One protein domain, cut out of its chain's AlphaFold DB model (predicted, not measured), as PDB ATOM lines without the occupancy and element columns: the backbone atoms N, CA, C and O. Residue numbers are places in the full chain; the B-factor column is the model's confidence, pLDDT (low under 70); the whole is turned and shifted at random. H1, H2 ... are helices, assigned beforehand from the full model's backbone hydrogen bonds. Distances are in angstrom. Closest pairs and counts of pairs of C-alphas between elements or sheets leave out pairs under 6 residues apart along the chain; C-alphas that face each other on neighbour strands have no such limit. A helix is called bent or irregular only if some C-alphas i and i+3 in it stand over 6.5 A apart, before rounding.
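What this domain is: This is residues 29 to 82 of the 179 residues of the protein "Phosphatidylglycerophosphatase B" of Citrobacter koseri (UniProt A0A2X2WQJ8). Two helices, H3 and H4, lie side by side as a helical hairpin, and two more, H1 and H2, meet about perpendicular to each other as a corner near H3: H2 comes near H3 at Phe 46 and Arg 54, and the end of H1 comes near the end of H3 at His 39 and Gln 61. The centres of H1, H2 and H3 make a triangle, with H4 beside H3 as the second arm of the hairpin, and the link of residues 62 to 69 makes one end of the longest axis while H2 makes the other. The printed part has 54 residues, with four named helices in the order H1, H2, H3, H4 and no named strand; its class is all helix. It is compact, with a radius of gyration of the C-alphas of 10.2 A, and rounded in outline, the C-alphas spanning 27 by 21 by 17 A along their three main axes.

How they stand to each other: The longest helix by residues is H3, residues 51 to 61. It touches H4, residues 70 to 78, with 10 pairs of C-alphas within 8 A; the closest C-alphas of the two are those of Gly 55 and Gln 77, 4.6 A apart. H3 and H4 form a helical hairpin, running opposite ways at a shallow tilt of 30 degrees, and their centres are 10.8 A apart. H2, residues 43 to 48, is close to H3 but not clearly touching: the closest C-alphas, those of Phe 46 and Arg 54, are 6.6 A apart. These two run opposite ways at a steep tilt of 41 degrees. H1, residues 30 to 39, and H2 only just touch, with 3 pairs of C-alphas within 8 A; the closest are those of Glu 36 and Val 43, 6.3 A apart. Their lines are about perpendicular, at 77 degrees. H1 is also close to H3 but not clearly touching, the closest C-alphas being those of His 39 and Gln 61, 7.4 A apart. H1 and H3 run the same way at a steep tilt of 52 degrees. H2 and H4 are apart, while H1 and H4 are only just apart, their closest C-alphas being 8.2 A from each other. In H1, H2, H3 and H4, every backbone O of residue i and N of residue i+4 inside the helix are within hydrogen-bond range.

Where its parts are: H3 runs from Arg 51, whose C-alpha is at (258.491, 345.570, 160.048), to Gln 61, whose C-alpha is at (268.743, 346.094, 171.751), and is 15.6 A long from first to last C-alpha. H4 runs from Ala 70 to Lys 78 over 12.6 A and ends with C-alpha 78 at (265.413, 339.432, 159.577). H1 begins at Pro 30, with its C-alpha at (259.175, 333.664, 172.135), and reaches His 39 after 14.4 A. H2, from Val 43 to Thr 48, spans 9.0 A. None of the four helices is bent or irregular.

The domain as a whole: The two C-alphas farthest apart are those of Thr 48 and Asp 67, at 27.9 A, whereas those of the first and last printed residues, Arg 29 and Phe 82, are 6.5 A apart. The printed part has no cut. The links from H1 to H2, with 3 residues, and from H2 to H3, with 2, are tight; the link from H3 to H4, with 8 residues, is short, and no link is long. The mean pLDDT of the printed part is 75.2, and seven residues are under 70: residue 41, residues 64 to 66 and residues 80 to 82.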
ATOM      1  N   ARG A  29     256.440 336.265 169.006       76.31
ATOM      2  CA  ARG A  29     257.472 335.217 169.028       76.31
ATOM      3  C   ARG A  29     258.085 335.077 170.430       76.31
ATOM      4  O   ARG A  29     258.221 336.090 171.115       76.31
ATOM      5  N   PRO A  30     258.552 333.876 170.825       79.19
ATOM      6  CA  PRO A  30     259.175 333.664 172.135       79.19
ATOM      7  C   PRO A  30     260.320 334.640 172.447       79.19
ATOM      8  O   PRO A  30     260.384 335.175 173.552       79.19
ATOM      9  N   PHE A  31     261.186 334.941 171.468       75.06
ATOM     10  CA  PHE A  31     262.285 335.893 171.678       75.06
ATOM     11  C   PHE A  31     261.805 337.330 171.944       75.06
ATOM     12  O   PHE A  31     262.500 338.075 172.623       75.06
ATOM     13  N   VAL A  32     260.633 337.727 171.433       73.81
ATOM     14  CA  VAL A  32     260.082 339.081 171.630       73.81
ATOM     15  C   VAL A  32     259.586 339.243 173.065       73.81
ATOM     16  O   VAL A  32     259.839 340.273 173.673       73.81
ATOM     17  N   ILE A  33     258.979 338.204 173.643       78.25
ATOM     18  CA  ILE A  33     258.581 338.191 175.062       78.25
ATOM     19  C   ILE A  33     259.816 338.237 175.971       78.25
ATOM     20  O   ILE A  33     259.829 338.903 177.004       78.25
ATOM     21  N   TRP A  34     260.885 337.533 175.595       80.00
ATOM     22  CA  TRP A  34     262.150 337.623 176.320       80.00
ATOM     23  C   TRP A  34     262.776 339.023 176.224       80.00
ATOM     24  O   TRP A  34     263.287 339.544 177.217       80.00
ATOM     25  N   LEU A  35     262.693 339.649 175.048       75.81
ATOM     26  CA  LEU A  35     263.180 341.002 174.804       75.81
ATOM     27  C   LEU A  35     262.388 342.047 175.608       75.81
ATOM     28  O   LEU A  35     263.000 342.903 176.238       75.81
ATOM     29  N   GLU A  36     261.058 341.919 175.672       75.69
ATOM     30  CA  GLU A  36     260.184 342.720 176.543       75.69
ATOM     31  C   GLU A  36     260.614 342.606 178.007       75.69
ATOM     32  O   GLU A  36     260.836 343.619 178.663       75.69
ATOM     33  N   LYS A  37     260.816 341.385 178.518       76.75
ATOM     34  CA  LYS A  37     261.254 341.184 179.908       76.75
ATOM     35  C   LYS A  37     262.641 341.755 180.204       76.75
ATOM     36  O   LYS A  37     262.897 342.158 181.332       76.75
ATOM     37  N   THR A  38     263.536 341.755 179.219       79.38
ATOM     38  CA  THR A  38     264.936 342.166 179.411       79.38
ATOM     39  C   THR A  38     265.120 343.673 179.227       79.38
ATOM     40  O   THR A  38     265.906 344.291 179.939       79.38
ATOM     41  N   HIS A  39     264.381 344.281 178.296       73.75
ATOM     42  CA  HIS A  39     264.551 345.678 177.894       73.75
ATOM     43  C   HIS A  39     263.302 346.554 178.100       73.75
ATOM     44  O   HIS A  39     263.308 347.708 177.684       73.75
ATOM     45  N   HIS A  40     262.256 346.035 178.754       72.62
ATOM     46  CA  HIS A  40     261.027 346.748 179.139       72.62
ATOM     47  C   HIS A  40     260.254 347.408 177.982       72.62
ATOM     48  O   HIS A  40     259.531 348.376 178.204       72.62
ATOM     49  N   ILE A  41     260.372 346.893 176.752       67.31
ATOM     50  CA  ILE A  41     259.517 347.334 175.639       67.31
ATOM     51  C   ILE A  41     258.257 346.471 175.610       67.31
ATOM     52  O   ILE A  41     258.392 345.271 175.356       67.31
ATOM     53  N   PRO A  42     257.059 347.047 175.815       75.69
ATOM     54  CA  PRO A  42     255.824 346.284 175.771       75.69
ATOM     55  C   PRO A  42     255.617 345.660 174.386       75.69
ATOM     56  O   PRO A  42     255.809 346.306 173.349       75.69
ATOM     57  N   VAL A  43     255.214 344.389 174.364       73.12
ATOM     58  CA  VAL A  43     255.001 343.607 173.130       73.12
ATOM     59  C   VAL A  43     254.047 344.313 172.163       73.12
ATOM     60  O   VAL A  43     254.262 344.284 170.949       73.12
ATOM     61  N   ASP A  44     253.027 344.991 172.685       71.44
ATOM     62  CA  ASP A  44     252.038 345.702 171.876       71.44
ATOM     63  C   ASP A  44     252.673 346.854 171.087       71.44
ATOM     64  O   ASP A  44     252.461 346.970 169.879       71.44
ATOM     65  N   GLU A  45     253.533 347.649 171.730       75.06
ATOM     66  CA  GLU A  45     254.272 348.748 171.096       75.06
ATOM     67  C   GLU A  45     255.295 348.227 170.081       75.06
ATOM     68  O   GLU A  45     255.483 348.808 169.013       75.06
ATOM     69  N   PHE A  46     255.900 347.067 170.344       75.12
ATOM     70  CA  PHE A  46     256.768 346.420 169.366       75.12
ATOM     71  C   PHE A  46     256.021 346.094 168.067       75.12
ATOM     72  O   PHE A  46     256.569 346.268 166.977       75.12
ATOM     73  N   TYR A  47     254.775 345.617 168.150       73.44
ATOM     74  CA  TYR A  47     254.006 345.201 166.975       73.44
ATOM     75  C   TYR A  47     253.267 346.333 166.256       73.44
ATOM     76  O   TYR A  47     252.943 346.140 165.077       73.44
ATOM     77  N   THR A  48     253.091 347.508 166.874       80.25
ATOM     78  CA  THR A  48     252.584 348.711 166.182       80.25
ATOM     79  C   THR A  48     253.588 349.283 165.175       80.25
ATOM     80  O   THR A  48     253.188 349.888 164.177       80.25
ATOM     81  N   LEU A  49     254.887 349.045 165.381       76.44
ATOM     82  CA  LEU A  49     255.955 349.496 164.490       76.44
ATOM     83  C   LEU A  49     255.954 348.768 163.140       76.44
ATOM     84  O   LEU A  49     255.649 347.569 163.023       76.44
ATOM     85  N   LYS A  50     256.411 349.468 162.091       78.81
ATOM     86  CA  LYS A  50     256.598 348.851 160.771       78.81
ATOM     87  C   LYS A  50     257.670 347.769 160.858       78.81
ATOM     88  O   LYS A  50     258.661 347.891 161.570       78.81
ATOM     89  N   ARG A  51     257.551 346.714 160.042       71.19
ATOM     90  CA  ARG A  51     258.491 345.570 160.048       71.19
ATOM     91  C   ARG A  51     259.973 345.982 160.008       71.19
ATOM     92  O   ARG A  51     260.797 345.346 160.663       71.19
ATOM     93  N   LYS A  52     260.306 347.019 159.229       74.06
ATOM     94  CA  LYS A  52     261.675 347.547 159.115       74.06
ATOM     95  C   LYS A  52     262.143 348.186 160.429       74.06
ATOM     96  O   LYS A  52     263.250 347.899 160.864       74.06
ATOM     97  N   GLU A  53     261.285 348.968 161.076       77.50
ATOM     98  CA  GLU A  53     261.544 349.604 162.377       77.50
ATOM     99  C   GLU A  53     261.699 348.556 163.483       77.50
ATOM    100  O   GLU A  53     262.668 348.611 164.232       77.50
ATOM    101  N   ARG A  54     260.863 347.507 163.492       80.00
ATOM    102  CA  ARG A  54     261.038 346.352 164.395       80.00
ATOM    103  C   ARG A  54     262.409 345.698 164.246       80.00
ATOM    104  O   ARG A  54     263.046 345.351 165.231       80.00
ATOM    105  N   GLY A  55     262.876 345.531 163.005       76.31
ATOM    106  CA  GLY A  55     264.210 344.990 162.718       76.31
ATOM    107  C   GLY A  55     265.339 345.862 163.269       76.31
ATOM    108  O   GLY A  55     266.307 345.334 163.815       76.31
ATOM    109  N   HIS A  56     265.197 347.185 163.163       81.38
ATOM    110  CA  HIS A  56     266.148 348.141 163.731       81.38
ATOM    111  C   HIS A  56     266.147 348.117 165.261       81.38
ATOM    112  O   HIS A  56     267.221 348.033 165.845       81.38
ATOM    113  N   LEU A  57     264.974 348.087 165.892       79.50
ATOM    114  CA  LEU A  57     264.839 348.029 167.346       79.50
ATOM    115  C   LEU A  57     265.474 346.756 167.925       79.50
ATOM    116  O   LEU A  57     266.274 346.817 168.854       79.50
ATOM    117  N   VAL A  58     265.216 345.599 167.302       79.19
ATOM    118  CA  VAL A  58     265.873 344.330 167.660       79.19
ATOM    119  C   VAL A  58     267.390 344.425 167.478       79.19
ATOM    120  O   VAL A  58     268.146 343.924 168.306       79.19
ATOM    121  N   LYS A  59     267.871 345.069 166.406       81.44
ATOM    122  CA  LYS A  59     269.310 345.261 166.180       81.44
ATOM    123  C   LYS A  59     269.950 346.120 167.265       81.44
ATOM    124  O   LYS A  59     271.044 345.789 167.712       81.44
ATOM    125  N   GLU A  60     269.289 347.200 167.654       81.44
ATOM    126  CA  GLU A  60     269.766 348.137 168.664       81.44
ATOM    127  C   GLU A  60     269.836 347.470 170.039       81.44
ATOM    128  O   GLU A  60     270.896 347.468 170.661       81.44
ATOM    129  N   GLN A  61     268.775 346.775 170.455       76.69
ATOM    130  CA  GLN A  61     268.743 346.094 171.751       76.69
ATOM    131  C   GLN A  61     269.712 344.912 171.843       76.69
ATOM    132  O   GLN A  61     270.351 344.703 172.871       76.69
ATOM    133  N   LEU A  62     269.904 344.180 170.743       75.75
ATOM    134  CA  LEU A  62     270.861 343.073 170.683       75.75
ATOM    135  C   LEU A  62     272.303 343.523 170.406       75.75
ATOM    136  O   LEU A  62     273.205 342.682 170.379       75.75
ATOM    137  N   SER A  63     272.556 344.812 170.153       71.88
ATOM    138  CA  SER A  63     273.911 345.308 169.869       71.88
ATOM    139  C   SER A  63     274.832 345.185 171.087       71.88
ATOM    140  O   SER A  63     275.995 344.816 170.923       71.88
ATOM    141  N   GLY A  64     274.285 345.386 172.291       67.69
ATOM    142  CA  GLY A  64     275.001 345.304 173.566       67.69
ATOM    143  C   GLY A  64     275.104 343.902 174.176       67.69
ATOM    144  O   GLY A  64     275.847 343.720 175.133       67.69
ATOM    145  N   GLN A  65     274.403 342.901 173.633       68.69
ATOM    146  CA  GLN A  65     274.452 341.532 174.151       68.69
ATOM    147  C   GLN A  65     275.525 340.695 173.453       68.69
ATOM    148  O   GLN A  65     275.434 340.407 172.255       68.69
ATOM    149  N   GLN A  66     276.532 340.284 174.225       69.19
ATOM    150  CA  GLN A  66     277.615 339.411 173.762       69.19
ATOM    151  C   GLN A  66     277.293 337.918 173.915       69.19
ATOM    152  O   GLN A  66     277.868 337.104 173.196       69.19
ATOM    153  N   ASP A  67     276.319 337.569 174.759       75.38
ATOM    154  CA  ASP A  67     275.927 336.178 175.031       75.38
ATOM    155  C   ASP A  67     275.226 335.503 173.839       75.38
ATOM    156  O   ASP A  67     275.087 334.280 173.789       75.38
ATOM    157  N   ILE A  68     274.788 336.294 172.850       75.44
ATOM    158  CA  ILE A  68     274.067 335.809 171.673       75.44
ATOM    159  C   ILE A  68     274.977 335.828 170.435       75.44
ATOM    160  O   ILE A  68     275.406 336.903 169.986       75.44
ATOM    161  N   PRO A  69     275.209 334.664 169.794       82.38
ATOM    162  CA  PRO A  69     276.006 334.572 168.578       82.38
ATOM    163  C   PRO A  69     275.529 335.533 167.482       82.38
ATOM    164  O   PRO A  69     274.329 335.718 167.262       82.38
ATOM    165  N   ALA A  70     276.472 336.111 166.733       80.00
ATOM    166  CA  ALA A  70     276.171 337.101 165.696       80.00
ATOM    167  C   ALA A  70     275.181 336.586 164.630       80.00
ATOM    168  O   ALA A  70     274.314 337.338 164.181       80.00
ATOM    169  N   PHE A  71     275.258 335.298 164.271       80.31
ATOM    170  CA  PHE A  71     274.337 334.690 163.305       80.31
ATOM    171  C   PHE A  71     272.883 334.697 163.807       80.31
ATOM    172  O   PHE A  71     271.960 334.932 163.025       80.31
ATOM    173  N   LEU A  72     272.671 334.473 165.110       77.31
ATOM    174  CA  LEU A  72     271.340 334.407 165.705       77.31
ATOM    175  C   LEU A  72     270.718 335.802 165.780       77.31
ATOM    176  O   LEU A  72     269.565 335.981 165.389       77.31
ATOM    177  N   ARG A  73     271.519 336.810 166.150       78.88
ATOM    178  CA  ARG A  73     271.102 338.221 166.135       78.88
ATOM    179  C   ARG A  73     270.664 338.668 164.741       78.88
ATOM    180  O   ARG A  73     269.600 339.266 164.594       78.88
ATOM    181  N   GLN A  74     271.429 338.326 163.703       79.19
ATOM    182  CA  GLN A  74     271.040 338.614 162.317       79.19
ATOM    183  C   GLN A  74     269.761 337.870 161.903       79.19
ATOM    184  O   GLN A  74     268.918 338.435 161.203       79.19
ATOM    185  N   HIS A  75     269.584 336.621 162.347       79.56
ATOM    186  CA  HIS A  75     268.370 335.855 162.064       79.56
ATOM    187  C   HIS A  75     267.128 336.507 162.688       79.56
ATOM    188  O   HIS A  75     266.132 336.710 161.992       79.56
ATOM    189  N   TRP A  76     267.201 336.902 163.963       77.44
ATOM    190  CA  TRP A  76     266.108 337.575 164.671       77.44
ATOM    191  C   TRP A  76     265.763 338.938 164.062       77.44
ATOM    192  O   TRP A  76     264.585 339.243 163.881       77.44
ATOM    193  N   GLN A  77     266.766 339.712 163.632       75.69
ATOM    194  CA  GLN A  77     266.558 340.984 162.921       75.69
ATOM    195  C   GLN A  77     265.817 340.811 161.587       75.69
ATOM    196  O   GLN A  77     265.015 341.659 161.197       75.69
ATOM    197  N   LYS A  78     266.068 339.712 160.865       75.19
ATOM    198  CA  LYS A  78     265.413 339.432 159.577       75.19
ATOM    199  C   LYS A  78     263.978 338.917 159.751       75.19
ATOM    200  O   LYS A  78     263.098 339.192 158.924       75.19
ATOM    201  N   GLU A  79     263.735 338.182 160.833       71.06
ATOM    202  CA  GLU A  79     262.499 337.445 161.108       71.06
ATOM    203  C   GLU A  79     261.580 338.129 162.143       71.06
ATOM    204  O   GLU A  79     260.886 337.466 162.911       71.06
ATOM    205  N   THR A  80     261.458 339.458 162.097       62.66
ATOM    206  CA  THR A  80     260.575 340.272 162.971       62.66
ATOM    207  C   THR A  80     259.078 340.230 162.622       62.66
ATOM    208  O   THR A  80     258.306 341.127 162.967       62.66
ATOM    209  N   GLY A  81     258.639 339.229 161.858       59.72
ATOM    210  CA  GLY A  81     257.214 338.984 161.600       59.72
ATOM    211  C   GLY A  81     256.542 338.247 162.761       59.72
ATOM    212  O   GLY A  81     257.236 337.686 163.604       59.72
ATOM    213  N   PHE A  82     255.209 338.187 162.770       57.66
ATOM    214  CA  PHE A  82     254.458 337.341 163.707       57.66
ATOM    215  C   PHE A  82     254.875 335.864 163.615       57.66
ATOM    216  O   PHE A  82     255.349 335.403 162.565       57.66
TER     217      PHE A  82